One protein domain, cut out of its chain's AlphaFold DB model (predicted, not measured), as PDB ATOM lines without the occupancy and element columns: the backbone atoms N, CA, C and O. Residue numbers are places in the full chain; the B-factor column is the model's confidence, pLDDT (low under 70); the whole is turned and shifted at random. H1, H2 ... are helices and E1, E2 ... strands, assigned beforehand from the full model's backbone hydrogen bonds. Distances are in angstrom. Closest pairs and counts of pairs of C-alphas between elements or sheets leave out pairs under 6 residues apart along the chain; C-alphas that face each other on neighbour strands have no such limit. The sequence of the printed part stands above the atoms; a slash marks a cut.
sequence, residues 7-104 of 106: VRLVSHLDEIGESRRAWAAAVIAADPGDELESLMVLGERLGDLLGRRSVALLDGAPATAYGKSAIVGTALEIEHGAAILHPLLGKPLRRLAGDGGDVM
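AT A GLANCE: This is residues 7 to 104 of the 106 residues of an uncharacterized protein of Bradyrhizobium sp. Leo170 (UniProt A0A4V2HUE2). A long two-stranded hairpin, E1 and E2, makes one long side of an elongated body, and the long helix H1 packs on it, chiefly on E2, running lengthwise at a slant. H3 lies side by side with H1 on its side away from the hairpin, short H2 packs near the beginning of H1, and the unnamed stretch 58 to 77 runs back along the body's length. The 98 printed residues have two strands and then three helices, in the order E1 E2 H1 H2 H3, with an antiparallel sheet E1 - E2; the class is mixed, helices and strands. The whole is compact, with a radius of gyration of the C-alphas of 13.9 A and spans of 44 by 23 by 19 A.

IN THESE COORDINATES: E1, residues 7 to 16, begins at C-alpha 7 (40.313, 86.217, 73.356) and is 29.1 A long. E2, residues 19 to 28, is 29.8 A long. H1, residues 36 to 57, is 30.8 A long and begins at C-alpha 36 (59.191, 86.741, 67.196). H2 is residues 78 to 84, 10.2 A. H3, residues 87 to 97, is 15.0 A long and ends at C-alpha 97 (56.571, 89.940, 93.056).

HOW THE PARTS SIT: E1 and E2 form an antiparallel hairpin at 169 degrees, with N 10 and O 25 at 2.9 A and N 14 and O 21 at 2.8 A, within hydrogen-bond range. The closest C-alphas of E2 and H1 are those of Ala 22 and Ser 54, 5.0 A apart. H1 and H3 touch, at a shallow tilt of 13 degrees, the same way; their closest C-alphas, of Glu 44 and Leu 89, are 4.0 A apart. H1 touches H2 with residues 36 to 44 alone, at a steep tilt of 61 degrees, closest at the C-alphas of Gly 43 and Ile 84, 4.3 A. H2 and H3 are each apart from E1 and E2, and meet each other only through their link. Every O i to N i+4 pair is within hydrogen-bond range in H1 and H2, and 5 of 7 in H3.

THE WHOLE: The C-alphas farthest apart, of Glu 18 and Gly 33, are 45.1 A apart. The printed part has no cut. The link from H1 to H2 is long, 20 residues; in it residues 65 to 66 pair, parallel, with residues 102 to 103. Mean pLDDT of the printed part is 91.7, with residues 99 to 104 under 70.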
ATOM      1  N   VAL A   7      41.647  86.805  73.543       95.06
ATOM      2  CA  VAL A   7      40.313  86.217  73.356       95.06
ATOM      3  C   VAL A   7      39.712  85.767  74.682       95.06
ATOM      4  O   VAL A   7      38.494  85.734  74.845       95.06
ATOM      5  N   ARG A   8      40.561  85.432  75.659       96.25
ATOM      6  CA  ARG A   8      40.118  85.054  76.998       96.25
ATOM      7  C   ARG A   8      41.156  85.403  78.046       96.25
ATOM      8  O   ARG A   8      42.352  85.269  77.820       96.25
ATOM      9  N   LEU A   9      40.669  85.801  79.213       96.94
ATOM     10  CA  LEU A   9      41.471  86.055  80.391       96.94
ATOM     11  C   LEU A   9      40.862  85.314  81.578       96.94
ATOM     12  O   LEU A   9      39.648  85.357  81.777       96.94
ATOM     13  N   VAL A  10      41.704  84.628  82.342       97.88
ATOM     14  CA  VAL A  10      41.319  83.901  83.554       97.88
ATOM     15  C   VAL A  10      42.328  84.221  84.643       97.88
ATOM     16  O   VAL A  10      43.514  84.389  84.369       97.88
ATOM     17  N   SER A  11      41.856  84.311  85.878       97.75
ATOM     18  CA  SER A  11      42.705  84.418  87.055       97.75
ATOM     19  C   SER A  11      42.083  83.642  88.199       97.75
ATOM     20  O   SER A  11      40.856  83.559  88.287       97.75
ATOM     21  N   HIS A  12      42.916  83.077  89.058       97.81
ATOM     22  CA  HIS A  12      42.463  82.225  90.140       97.81
ATOM     23  C   HIS A  12      43.397  82.313  91.343       97.81
ATOM     24  O   HIS A  12      44.589  82.590  91.191       97.81
ATOM     25  N   LEU A  13      42.823  82.088  92.521       97.06
ATOM     26  CA  LEU A  13      43.514  81.992  93.795       97.06
ATOM     27  C   LEU A  13      43.262  80.587  94.344       97.06
ATOM     28  O   LEU A  13      42.118  80.227  94.604       97.06
ATOM     29  N   ASP A  14      44.337  79.831  94.509       96.00
ATOM     30  CA  ASP A  14      44.351  78.527  95.156       96.00
ATOM     31  C   ASP A  14      44.804  78.693  96.618       96.00
ATOM     32  O   ASP A  14      45.824  79.336  96.889       96.00
ATOM     33  N   GLU A  15      44.095  78.061  97.554       93.94
ATOM     34  CA  GLU A  15      44.561  77.844  98.929       93.94
ATOM     35  C   GLU A  15      45.083  76.407  99.043       93.94
ATOM     36  O   GLU A  15      44.352  75.441  98.826       93.94
ATOM     37  N   ILE A  16      46.375  76.258  99.331       88.94
ATOM     38  CA  ILE A  16      47.082  74.976  99.364       88.94
ATOM     39  C   ILE A  16      47.690  74.818 100.758       88.94
ATOM     40  O   ILE A  16      48.823  75.228 101.020       88.94
ATOM     41  N   GLY A  17      46.911  74.237 101.672       91.06
ATOM     42  CA  GLY A  17      47.269  74.192 103.090       91.06
ATOM     43  C   GLY A  17      47.390  75.607 103.658       91.06
ATOM     44  O   GLY A  17      46.458  76.395 103.553       91.06
ATOM     45  N   GLU A  18      48.548  75.937 104.225       90.94
ATOM     46  CA  GLU A  18      48.844  77.283 104.750       90.94
ATOM     47  C   GLU A  18      49.365  78.255 103.674       90.94
ATOM     48  O   GLU A  18      49.597  79.431 103.946       90.94
ATOM     49  N   SER A  19      49.584  77.774 102.446       91.44
ATOM     50  CA  SER A  19      50.102  78.575 101.337       91.44
ATOM     51  C   SER A  19      48.983  79.058 100.420       91.44
ATOM     52  O   SER A  19      47.983  78.375 100.218       91.44
ATOM     53  N   ARG A  20      49.180  80.223  99.801       94.31
ATOM     54  CA  ARG A  20      48.293  80.759  98.760       94.31
ATOM     55  C   ARG A  20      49.044  80.832  97.439       94.31
ATOM     56  O   ARG A  20      50.201  81.249  97.414       94.31
ATOM     57  N   ARG A  21      48.388  80.474  96.336       95.00
ATOM     58  CA  ARG A  21      48.936  80.610  94.983       95.00
ATOM     59  C   ARG A  21      47.946  81.357  94.106       95.00
ATOM     60  O   ARG A  21      46.848  80.876  93.873       95.00
ATOM     61  N   ALA A  22      48.353  82.501  93.571       96.06
ATOM     62  CA  ALA A  22      47.576  83.203  92.560       96.06
ATOM     63  C   ALA A  22      48.203  83.024  91.181       96.06
ATOM     64  O   ALA A  22      49.423  83.090  91.026       96.06
ATOM     65  N   TRP A  23      47.364  82.846  90.168       96.38
ATOM     66  CA  TRP A  23      47.798  82.822  88.779       96.38
ATOM     67  C   TRP A  23      46.798  83.541  87.882       96.38
ATOM     68  O   TRP A  23      45.606  83.638  88.177       96.38
ATOM     69  N   ALA A  24      47.297  84.044  86.759       97.56
ATOM     70  CA  ALA A  24      46.497  84.624  85.699       97.56
ATOM     71  C   ALA A  24      47.031  84.136  84.352       97.56
ATOM     72  O   ALA A  24      48.240  84.057  84.152       97.56
ATOM     73  N   ALA A  25      46.125  83.827  83.430       97.81
ATOM     74  CA  ALA A  25      46.441  83.350  82.092       97.81
ATOM     75  C   ALA A  25      45.609  84.100  81.050       97.81
ATOM     76  O   ALA A  25      44.420  84.365  81.256       97.81
ATOM     77  N   ALA A  26      46.236  84.414  79.919       97.25
ATOM     78  CA  ALA A  26      45.576  84.968  78.746       97.25
ATOM     79  C   ALA A  26      45.668  83.977  77.586       97.25
ATOM     80  O   ALA A  26      46.736  83.439  77.309       97.25
ATOM     81  N   VAL A  27      44.555  83.781  76.886       97.00
ATOM     82  CA  VAL A  27      44.540  83.165  75.559       97.00
ATOM     83  C   VAL A  27      44.617  84.302  74.552       97.00
ATOM     84  O   VAL A  27      43.772  85.203  74.580       97.00
ATOM     85  N   ILE A  28      45.624  84.267  73.685       94.75
ATOM     86  CA  ILE A  28      45.830  85.243  72.614       94.75
ATOM     87  C   ILE A  28      45.649  84.567  71.256       94.75
ATOM     88  O   ILE A  28      46.013  83.405  71.091       94.75
ATOM     89  N   ALA A  29      45.079  85.286  70.293       92.94
ATOM     90  CA  ALA A  29      45.149  84.877  68.896       92.94
ATOM     91  C   ALA A  29      46.533  85.243  68.341       92.94
ATOM     92  O   ALA A  29      46.952  86.394  68.478       92.94
ATOM     93  N   ALA A  30      47.201  84.271  67.728       91.94
ATOM     94  CA  ALA A  30      48.503  84.413  67.086       91.94
ATOM     95  C   ALA A  30      48.481  83.691  65.735       91.94
ATOM     96  O   ALA A  30      47.738  82.718  65.563       91.94
ATOM     97  N   ASP A  31      49.283  84.184  64.802       93.50
ATOM     98  CA  ASP A  31      49.402  83.678  63.442       93.50
ATOM     99  C   ASP A  31      50.781  83.008  63.258       93.50
ATOM    100  O   ASP A  31      51.765  83.499  63.808       93.50
ATOM    101  N   PRO A  32      50.918  81.934  62.453       93.12
ATOM    102  CA  PRO A  32      52.213  81.266  62.245       93.12
ATOM    103  C   PRO A  32      53.304  82.158  61.630       93.12
ATOM    104  O   PRO A  32      54.478  81.798  61.637       93.12
ATOM    105  N   GLY A  33      52.907  83.283  61.027       94.00
ATOM    106  CA  GLY A  33      53.806  84.274  60.437       94.00
ATOM    107  C   GLY A  33      54.137  85.446  61.360       94.00
ATOM    108  O   GLY A  33      54.719  86.416  60.882       94.00
ATOM    109  N   ASP A  34      53.738  85.401  62.634       94.12
ATOM    110  CA  ASP A  34      54.047  86.465  63.587       94.12
ATOM    111  C   ASP A  34      55.563  86.585  63.803       94.12
ATOM    112  O   ASP A  34      56.277  85.611  64.051       94.12
ATOM    113  N   GLU A  35      56.068  87.814  63.749       94.94
ATOM    114  CA  GLU A  35      57.474  88.087  64.028       94.94
ATOM    115  C   GLU A  35      57.782  87.864  65.516       94.94
ATOM    116  O   GLU A  35      57.122  88.423  66.399       94.94
ATOM    117  N   LEU A  36      58.837  87.097  65.815       95.25
ATOM    118  CA  LEU A  36      59.191  86.741  67.196       95.25
ATOM    119  C   LEU A  36      59.462  87.971  68.075       95.25
ATOM    120  O   LEU A  36      59.073  87.990  69.239       95.25
ATOM    121  N   GLU A  37      60.072  89.024  67.529       95.25
ATOM    122  CA  GLU A  37      60.310  90.270  68.269       95.25
ATOM    123  C   GLU A  37      58.994  90.946  68.690       95.25
ATOM    124  O   GLU A  37      58.851  91.389  69.834       95.25
ATOM    125  N   SER A  38      57.985  90.936  67.815       93.19
ATOM    126  CA  SER A  38      56.647  91.440  68.139       93.19
ATOM    127  C   SER A  38      55.995  90.621  69.261       93.19
ATOM    128  O   SER A  38      55.385  91.189  70.173       93.19
ATOM    129  N   LEU A  39      56.185  89.296  69.263       94.81
ATOM    130  CA  LEU A  39      55.725  88.418  70.343       94.81
ATOM    131  C   LEU A  39      56.481  88.665  71.659       94.81
ATOM    132  O   LEU A  39      55.875  88.620  72.726       94.81
ATOM    133  N   MET A  40      57.769  89.006  71.615       95.12
ATOM    134  CA  MET A  40      58.543  89.366  72.811       95.12
ATOM    135  C   MET A  40      58.019  90.647  73.472       95.12
ATOM    136  O   MET A  40      57.842  90.693  74.694       95.12
ATOM    137  N   VAL A  41      57.718  91.674  72.671       94.19
ATOM    138  CA  VAL A  41      57.109  92.929  73.146       94.19
ATOM    139  C   VAL A  41      55.700  92.681  73.691       94.19
ATOM    140  O   VAL A  41      55.305  93.242  74.720       94.19
ATOM    141  N   LEU A  42      54.931  91.803  73.040       93.88
ATOM    142  CA  LEU A  42      53.633  91.362  73.543       93.88
ATOM    143  C   LEU A  42      53.770  90.652  74.899       93.88
ATOM    144  O   LEU A  42      53.000  90.938  75.819       93.88
ATOM    145  N   GLY A  43      54.777  89.788  75.043       94.56
ATOM    146  CA  GLY A  43      55.113  89.081  76.276       94.56
ATOM    147  C   GLY A  43      55.385  90.022  77.451       94.56
ATOM    148  O   GLY A  43      54.865  89.795  78.541       94.56
ATOM    149  N   GLU A  44      56.104  91.127  77.244       94.88
ATOM    150  CA  GLU A  44      56.313  92.150  78.285       94.88
ATOM    151  C   GLU A  44      54.988  92.730  78.799       94.88
ATOM    152  O   GLU A  44      54.739  92.800  80.006       94.88
ATOM    153  N   ARG A  45      54.097  93.100  77.873       94.19
ATOM    154  CA  ARG A  45      52.781  93.667  78.198       94.19
ATOM    155  C   ARG A  45      51.895  92.652  78.918       94.19
ATOM    156  O   ARG A  45      51.193  93.015  79.863       94.19
ATOM    157  N   LEU A  46      51.935  91.390  78.491       95.50
ATOM    158  CA  LEU A  46      51.240  90.290  79.160       95.50
ATOM    159  C   LEU A  46      51.800  90.055  80.566       95.50
ATOM    160  O   LEU A  46      51.017  89.891  81.496       95.50
ATOM    161  N   GLY A  47      53.120  90.109  80.750       94.75
ATOM    162  CA  GLY A  47      53.766  89.969  82.054       94.75
ATOM    163  C   GLY A  47      53.287  91.004  83.072       94.75
ATOM    164  O   GLY A  47      52.939  90.643  84.194       94.75
ATOM    165  N   ASP A  48      53.192  92.280  82.685       95.06
ATOM    166  CA  ASP A  48      52.643  93.324  83.566       95.06
ATOM    167  C   ASP A  48      51.149  93.098  83.853       95.06
ATOM    168  O   ASP A  48      50.727  93.118  85.011       95.06
ATOM    169  N   LEU A  49      50.352  92.811  82.818       96.12
ATOM    170  CA  LEU A  49      48.908  92.604  82.944       96.12
ATOM    171  C   LEU A  49      48.555  91.419  83.853       96.12
ATOM    172  O   LEU A  49      47.677  91.533  84.713       96.12
ATOM    173  N   LEU A  50      49.195  90.272  83.622       96.56
ATOM    174  CA  LEU A  50      48.954  89.032  84.353       96.56
ATOM    175  C   LEU A  50      49.558  89.109  85.755       96.56
ATOM    176  O   LEU A  50      48.884  88.757  86.719       96.56
ATOM    177  N   GLY A  51      50.766  89.665  85.891       95.06
ATOM    178  CA  GLY A  51      51.414  89.874  87.185       95.06
ATOM    179  C   GLY A  51      50.576  90.727  88.132       95.06
ATOM    180  O   GLY A  51      50.349  90.335  89.274       95.06
ATOM    181  N   ARG A  52      50.039  91.859  87.655       95.25
ATOM    182  CA  ARG A  52      49.178  92.730  88.473       95.25
ATOM    183  C   ARG A  52      47.924  92.016  88.951       95.25
ATOM    184  O   ARG A  52      47.504  92.228  90.083       95.25
ATOM    185  N   ARG A  53      47.328  91.179  88.098       96.19
ATOM    186  CA  ARG A  53      46.154  90.385  88.471       96.19
ATOM    187  C   ARG A  53      46.487  89.354  89.539       96.19
ATOM    188  O   ARG A  53      45.759  89.270  90.519       96.19
ATOM    189  N   SER A  54      47.588  88.622  89.379       95.69
ATOM    190  CA  SER A  54      48.024  87.637  90.372       95.69
ATOM    191  C   SER A  54      48.342  88.289  91.719       95.69
ATOM    192  O   SER A  54      47.872  87.820  92.746       95.69
ATOM    193  N   VAL A  55      49.069  89.412  91.734       93.56
ATOM    194  CA  VAL A  55      49.401  90.129  92.981       93.56
ATOM    195  C   VAL A  55      48.156  90.711  93.652       93.56
ATOM    196  O   VAL A  55      48.038  90.653  94.874       93.56
ATOM    197  N   ALA A  56      47.195  91.222  92.877       94.69
ATOM    198  CA  ALA A  56      45.928  91.704  93.425       94.69
ATOM    199  C   ALA A  56      45.132  90.588  94.125       94.69
ATOM    200  O   ALA A  56      44.528  90.840  95.161       94.69
ATOM    201  N   LEU A  57      45.167  89.359  93.598       95.81
ATOM    202  CA  LEU A  57      44.543  88.191  94.231       95.81
ATOM    203  C   LEU A  57      45.251  87.739  95.515       95.81
ATOM    204  O   LEU A  57      44.649  87.045  96.324       95.81
ATOM    205  N   LEU A  58      46.514  88.123  95.708       93.56
ATOM    206  CA  LEU A  58      47.267  87.886  96.944       93.56
ATOM    207  C   LEU A  58      47.119  89.033  97.954       93.56
ATOM    208  O   LEU A  58      47.898  89.112  98.905       93.56
ATOM    209  N   ASP A  59      46.162  89.942  97.741       92.25
ATOM    210  CA  ASP A  59      45.955  91.160  98.534       92.25
ATOM    211  C   ASP A  59      47.189  92.081  98.564       92.25
ATOM    212  O   ASP A  59      47.418  92.821  99.519       92.25
ATOM    213  N   GLY A  60      48.024  92.025  97.521       85.06
ATOM    214  CA  GLY A  60      49.268  92.791  97.449       85.06
ATOM    215  C   GLY A  60      50.407  92.249  98.317       85.06
ATOM    216  O   GLY A  60      51.436  92.915  98.429       85.06
ATOM    217  N   ALA A  61      50.257  91.065  98.921       86.00
ATOM    218  CA  ALA A  61      51.341  90.425  99.657       86.00
ATOM    219  C   ALA A  61      52.522  90.087  98.719       86.00
ATOM    220  O   ALA A  61      52.291  89.669  97.578       86.00
ATOM    221  N   PRO A  62      53.779  90.239  99.179       83.88
ATOM    222  CA  PRO A  62      54.944  89.853  98.390       83.88
ATOM    223  C   PRO A  62      54.914  88.349  98.105       83.88
ATOM    224  O   PRO A  62      54.593  87.539  98.978       83.88
ATOM    225  N   ALA A  63      55.256  87.978  96.874       89.00
ATOM    226  CA  ALA A  63      55.325  86.583  96.471       89.00
ATOM    227  C   ALA A  63      56.696  86.010  96.845       89.00
ATOM    228  O   ALA A  63      57.726  86.597  96.524       89.00
ATOM    229  N   THR A  64      56.710  84.845  97.487       89.44
ATOM    230  CA  THR A  64      57.948  84.114  97.813       89.44
ATOM    231  C   THR A  64      58.501  83.339  96.618       89.44
ATOM    232  O   THR A  64      59.686  83.033  96.566       89.44
ATOM    233  N   ALA A  65      57.652  83.033  95.636       89.25
ATOM    234  CA  ALA A  65      58.038  82.372  94.400       89.25
ATOM    235  C   ALA A  65      57.093  82.773  93.259       89.25
ATOM    236  O   ALA A  65      55.904  83.019  93.480       89.25
ATOM    237  N   TYR A  66      57.602  82.814  92.030       91.69
ATOM    238  CA  TYR A  66      56.789  83.035  90.833       91.69
ATOM    239  C   TYR A  66      57.324  82.249  89.639       91.69
ATOM    240  O   TYR A  66      58.483  81.854  89.599       91.69
ATOM    241  N   GLY A  67      56.471  82.059  88.637       91.81
ATOM    242  CA  GLY A  67      56.824  81.386  87.394       91.81
ATOM    243  C   GLY A  67      56.087  81.986  86.204       91.81
ATOM    244  O   GLY A  67      55.187  82.817  86.352       91.81
ATOM    245  N   LYS A  68      56.484  81.556  85.012       94.00
ATOM    246  CA  LYS A  68      55.847  81.896  83.737       94.00
ATOM    247  C   LYS A  68      55.802  80.645  82.874       94.00
ATOM    248  O   LYS A  68      56.747  79.865  82.866       94.00
ATOM    249  N   SER A  69      54.717  80.466  82.142       95.75
ATOM    250  CA  SER A  69      54.559  79.351  81.217       95.75
ATOM    251  C   SER A  69      53.708  79.775  80.029       95.75
ATOM    252  O   SER A  69      52.956  80.752  80.095       95.75
ATOM    253  N   ALA A  70      53.876  79.066  78.920       96.25
ATOM    254  CA  ALA A  70      53.114  79.270  77.703       96.25
ATOM    255  C   ALA A  70      52.690  77.909  77.161       96.25
ATOM    256  O   ALA A  70      53.457  76.948  77.194       96.25
ATOM    257  N   ILE A  71      51.461  77.847  76.662       97.12
ATOM    258  CA  ILE A  71      50.943  76.710  75.907       97.12
ATOM    259  C   ILE A  71      50.764  77.203  74.479       97.12
ATOM    260  O   ILE A  71      50.097  78.212  74.251       97.12
ATOM    261  N   VAL A  72      51.383  76.503  73.534       96.44
ATOM    262  CA  VAL A  72      51.376  76.871  72.119       96.44
ATOM    263  C   VAL A  72      50.351  76.007  71.388       96.44
ATOM    264  O   VAL A  72      50.277  74.798  71.604       96.44
ATOM    265  N   GLY A  73      49.520  76.638  70.556       95.69
ATOM    266  CA  GLY A  73      48.561  75.921  69.717       95.69
ATOM    267  C   GLY A  73      49.279  75.058  68.682       95.69
ATOM    268  O   GLY A  73      50.317  75.445  68.169       95.69
ATOM    269  N   THR A  74      48.707  73.910  68.318       97.00
ATOM    270  CA  THR A  74      49.354  72.919  67.433       97.00
ATOM    271  C   THR A  74      49.598  73.391  65.994       97.00
ATOM    272  O   THR A  74      50.213  72.669  65.222       97.00
ATOM    273  N   ALA A  75      49.063  74.552  65.611       96.25
ATOM    274  CA  ALA A  75      49.300  75.192  64.317       96.25
ATOM    275  C   ALA A  75      50.442  76.227  64.358       96.25
ATOM    276  O   ALA A  75      50.699  76.881  63.352       96.25
ATOM    277  N   LEU A  76      51.070  76.415  65.520       96.50
ATOM    278  CA  LEU A  76      52.162  77.351  65.759       96.50
ATOM    279  C   LEU A  76      53.410  76.584  66.201       96.50
ATOM    280  O   LEU A  76      53.328  75.472  66.721       96.50
ATOM    281  N   GLU A  77      54.558  77.233  66.057       95.62
ATOM    282  CA  GLU A  77      55.855  76.675  66.440       95.62
ATOM    283  C   GLU A  77      56.215  76.995  67.895       95.62
ATOM    284  O   GLU A  77      55.799  78.025  68.438       95.62
ATOM    285  N   ILE A  78      57.034  76.148  68.525       96.62
ATOM    286  CA  ILE A  78      57.453  76.299  69.930       96.62
ATOM    287  C   ILE A  78      58.145  77.646  70.199       96.62
ATOM    288  O   ILE A  78      58.009  78.220  71.283       96.62
ATOM    289  N   GLU A  79      58.807  78.200  69.185       97.12
ATOM    290  CA  GLU A  79      59.462  79.503  69.186       97.12
ATOM    291  C   GLU A  79      58.486  80.645  69.489       97.12
ATOM    292  O   GLU A  79      58.886  81.617  70.128       97.12
ATOM    293  N   HIS A  80      57.201  80.523  69.136       96.38
ATOM    294  CA  HIS A  80      56.180  81.512  69.502       96.38
ATOM    295  C   HIS A  80      56.014  81.578  71.026       96.38
ATOM    296  O   HIS A  80      55.955  82.657  71.619       96.38
ATOM    297  N   GLY A  81      55.986  80.411  71.680       96.12
ATOM    298  CA  GLY A  81      55.944  80.312  73.136       96.12
ATOM    299  C   GLY A  81      57.222  80.848  73.777       96.12
ATOM    300  O   GLY A  81      57.149  81.633  74.722       96.12
ATOM    301  N   ALA A  82      58.387  80.486  73.233       96.44
ATOM    302  CA  ALA A  82      59.677  80.974  73.718       96.44
ATOM    303  C   ALA A  82      59.801  82.506  73.603       96.44
ATOM    304  O   ALA A  82      60.271  83.156  74.539       96.44
ATOM    305  N   ALA A  83      59.322  83.089  72.501       96.12
ATOM    306  CA  ALA A  83      59.295  84.530  72.281       96.12
ATOM    307  C   ALA A  83      58.399  85.246  73.302       96.12
ATOM    308  O   ALA A  83      58.822  86.223  73.915       96.12
ATOM    309  N   ILE A  84      57.202  84.723  73.579       95.75
ATOM    310  CA  ILE A  84      56.324  85.264  74.629       95.75
ATOM    311  C   ILE A  84      56.982  85.152  76.012       95.75
ATOM    312  O   ILE A  84      56.938  86.096  76.800       95.75
ATOM    313  N   LEU A  85      57.626  84.020  76.309       95.75
ATOM    314  CA  LEU A  85      58.314  83.766  77.578       95.75
ATOM    315  C   LEU A  85      59.680  84.439  77.692       95.75
ATOM    316  O   LEU A  85      60.364  84.250  78.703       95.75
ATOM    317  N   HIS A  86      60.079  85.250  76.720       94.38
ATOM    318  CA  HIS A  86      61.342  85.969  76.734       94.38
ATOM    319  C   HIS A  86      61.552  86.743  78.058       94.38
ATOM    320  O   HIS A  86      60.581  87.155  78.705       94.38
ATOM    321  N   PRO A  87      62.799  86.967  78.526       91.38
ATOM    322  CA  PRO A  87      63.088  87.714  79.757       91.38
ATOM    323  C   PRO A  87      62.364  89.059  79.917       91.38
ATOM    324  O   PRO A  87      62.116  89.476  81.049       91.38
ATOM    325  N   LEU A  88      61.955  89.693  78.812       91.19
ATOM    326  CA  LEU A  88      61.101  90.885  78.825       91.19
ATOM    327  C   LEU A  88      59.772  90.667  79.569       91.19
ATOM    328  O   LEU A  88      59.385  91.539  80.335       91.19
ATOM    329  N   LEU A  89      59.132  89.497  79.460       91.38
ATOM    330  CA  LEU A  89      57.957  89.131  80.268       91.38
ATOM    331  C   LEU A  89      58.302  89.002  81.759       91.38
ATOM    332  O   LEU A  89      57.516  89.372  82.629       91.38
ATOM    333  N   GLY A  90      59.490  88.483  82.074       88.00
ATOM    334  CA  GLY A  90      59.923  88.249  83.455       88.00
ATOM    335  C   GLY A  90      60.250  89.531  84.227       88.00
ATOM    336  O   GLY A  90      60.089  89.570  85.444       88.00
ATOM    337  N   LYS A  91      60.686  90.591  83.539       89.69
ATOM    338  CA  LYS A  91      61.021  91.887  84.147       89.69
ATOM    339  C   LYS A  91      59.850  92.518  84.926       89.69
ATOM    340  O   LYS A  91      60.050  92.834  86.101       89.69
ATOM    341  N   PRO A  92      58.638  92.696  84.357       91.12
ATOM    342  CA  PRO A  92      57.505  93.220  85.108       91.12
ATOM    343  C   PRO A  92      57.043  92.266  86.213       91.12
ATOM    344  O   PRO A  92      56.708  92.756  87.288       91.12
ATOM    345  N   LEU A  93      57.086  90.941  86.006       88.81
ATOM    346  CA  LEU A  93      56.745  89.969  87.054       88.81
ATOM    347  C   LEU A  93      57.660  90.099  88.272       88.81
ATOM    348  O   LEU A  93      57.167  90.226  89.386       88.81
ATOM    349  N   ARG A  94      58.979  90.155  88.061       88.44
ATOM    350  CA  ARG A  94      59.968  90.299  89.139       88.44
ATOM    351  C   ARG A  94      59.766  91.589  89.930       88.44
ATOM    352  O   ARG A  94      59.807  91.575  91.151       88.44
ATOM    353  N   ARG A  95      59.474  92.695  89.238       90.06
ATOM    354  CA  ARG A  95      59.135  93.972  89.884       90.06
ATOM    355  C   ARG A  95      57.859  93.874  90.730       90.06
ATOM    356  O   ARG A  95      57.775  94.522  91.764       90.06
ATOM    357  N   LEU A  96      56.855  93.130  90.265       91.00
ATOM    358  CA  LEU A  96      55.556  93.004  90.935       91.00
ATOM    359  C   LEU A  96      55.578  91.991  92.090       91.00
ATOM    360  O   LEU A  96      54.841  92.175  93.050       91.00
ATOM    361  N   ALA A  97      56.419  90.956  92.015       84.44
ATOM    362  CA  ALA A  97      56.571  89.940  93.056       84.44
ATOM    363  C   ALA A  97      57.212  90.484  94.350       84.44
ATOM    364  O   ALA A  97      56.954  89.948  95.427       84.44
ATOM    365  N   GLY A  98      57.995  91.566  94.252       77.12
ATOM    366  CA  GLY A  98      58.762  92.143  95.359       77.12
ATOM    367  C   GLY A  98      60.153  91.512  95.518       77.12
ATOM    368  O   GLY A  98      60.495  90.554  94.829       77.12
ATOM    369  N   ASP A  99      60.956  92.047  96.443       63.00
ATOM    370  CA  ASP A  99      62.376  91.685  96.640       63.00
ATOM    371  C   ASP A  99      62.615  90.240  97.136       63.00
ATOM    372  O   ASP A  99      63.760  89.812  97.251       63.00
ATOM    373  N   GLY A 100      61.552  89.485  97.434       57.28
ATOM    374  CA  GLY A 100      61.620  88.112  97.948       57.28
ATOM    375  C   GLY A 100      61.243  87.016  96.948       57.28
ATOM    376  O   GLY A 100      61.155  85.861  97.349       57.28
ATOM    377  N   GLY A 101      60.966  87.357  95.685       60.19
ATOM    378  CA  GLY A 101      60.527  86.378  94.694       60.19
ATOM    379  C   GLY A 101      61.691  85.672  93.996       60.19
ATOM    380  O   GLY A 101      62.369  86.279  93.158       60.19
ATOM    381  N   ASP A 102      61.855  84.375  94.251       62.44
ATOM    382  CA  ASP A 102      62.697  83.511  93.421       62.44
ATOM    383  C   ASP A 102      61.963  83.099  92.134       62.44
ATOM    384  O   ASP A 102      60.742  82.895  92.111       62.44
ATOM    385  N   VAL A 103      62.717  82.994  91.033       60.94
ATOM    386  CA  VAL A 103      62.194  82.482  89.759       60.94
ATOM    387  C   VAL A 103      62.122  80.965  89.856       60.94
ATOM    388  O   VAL A 103      63.150  80.309  89.993       60.94
ATOM    389  N   MET A 104      60.922  80.407  89.735       58.56
ATOM    390  CA  MET A 104      60.742  78.989  89.450       58.56
ATOM    391  C   MET A 104      60.741  78.808  87.931       58.56
ATOM    392  O   MET A 104      59.831  79.289  87.247       58.56
TER     393      MET A 104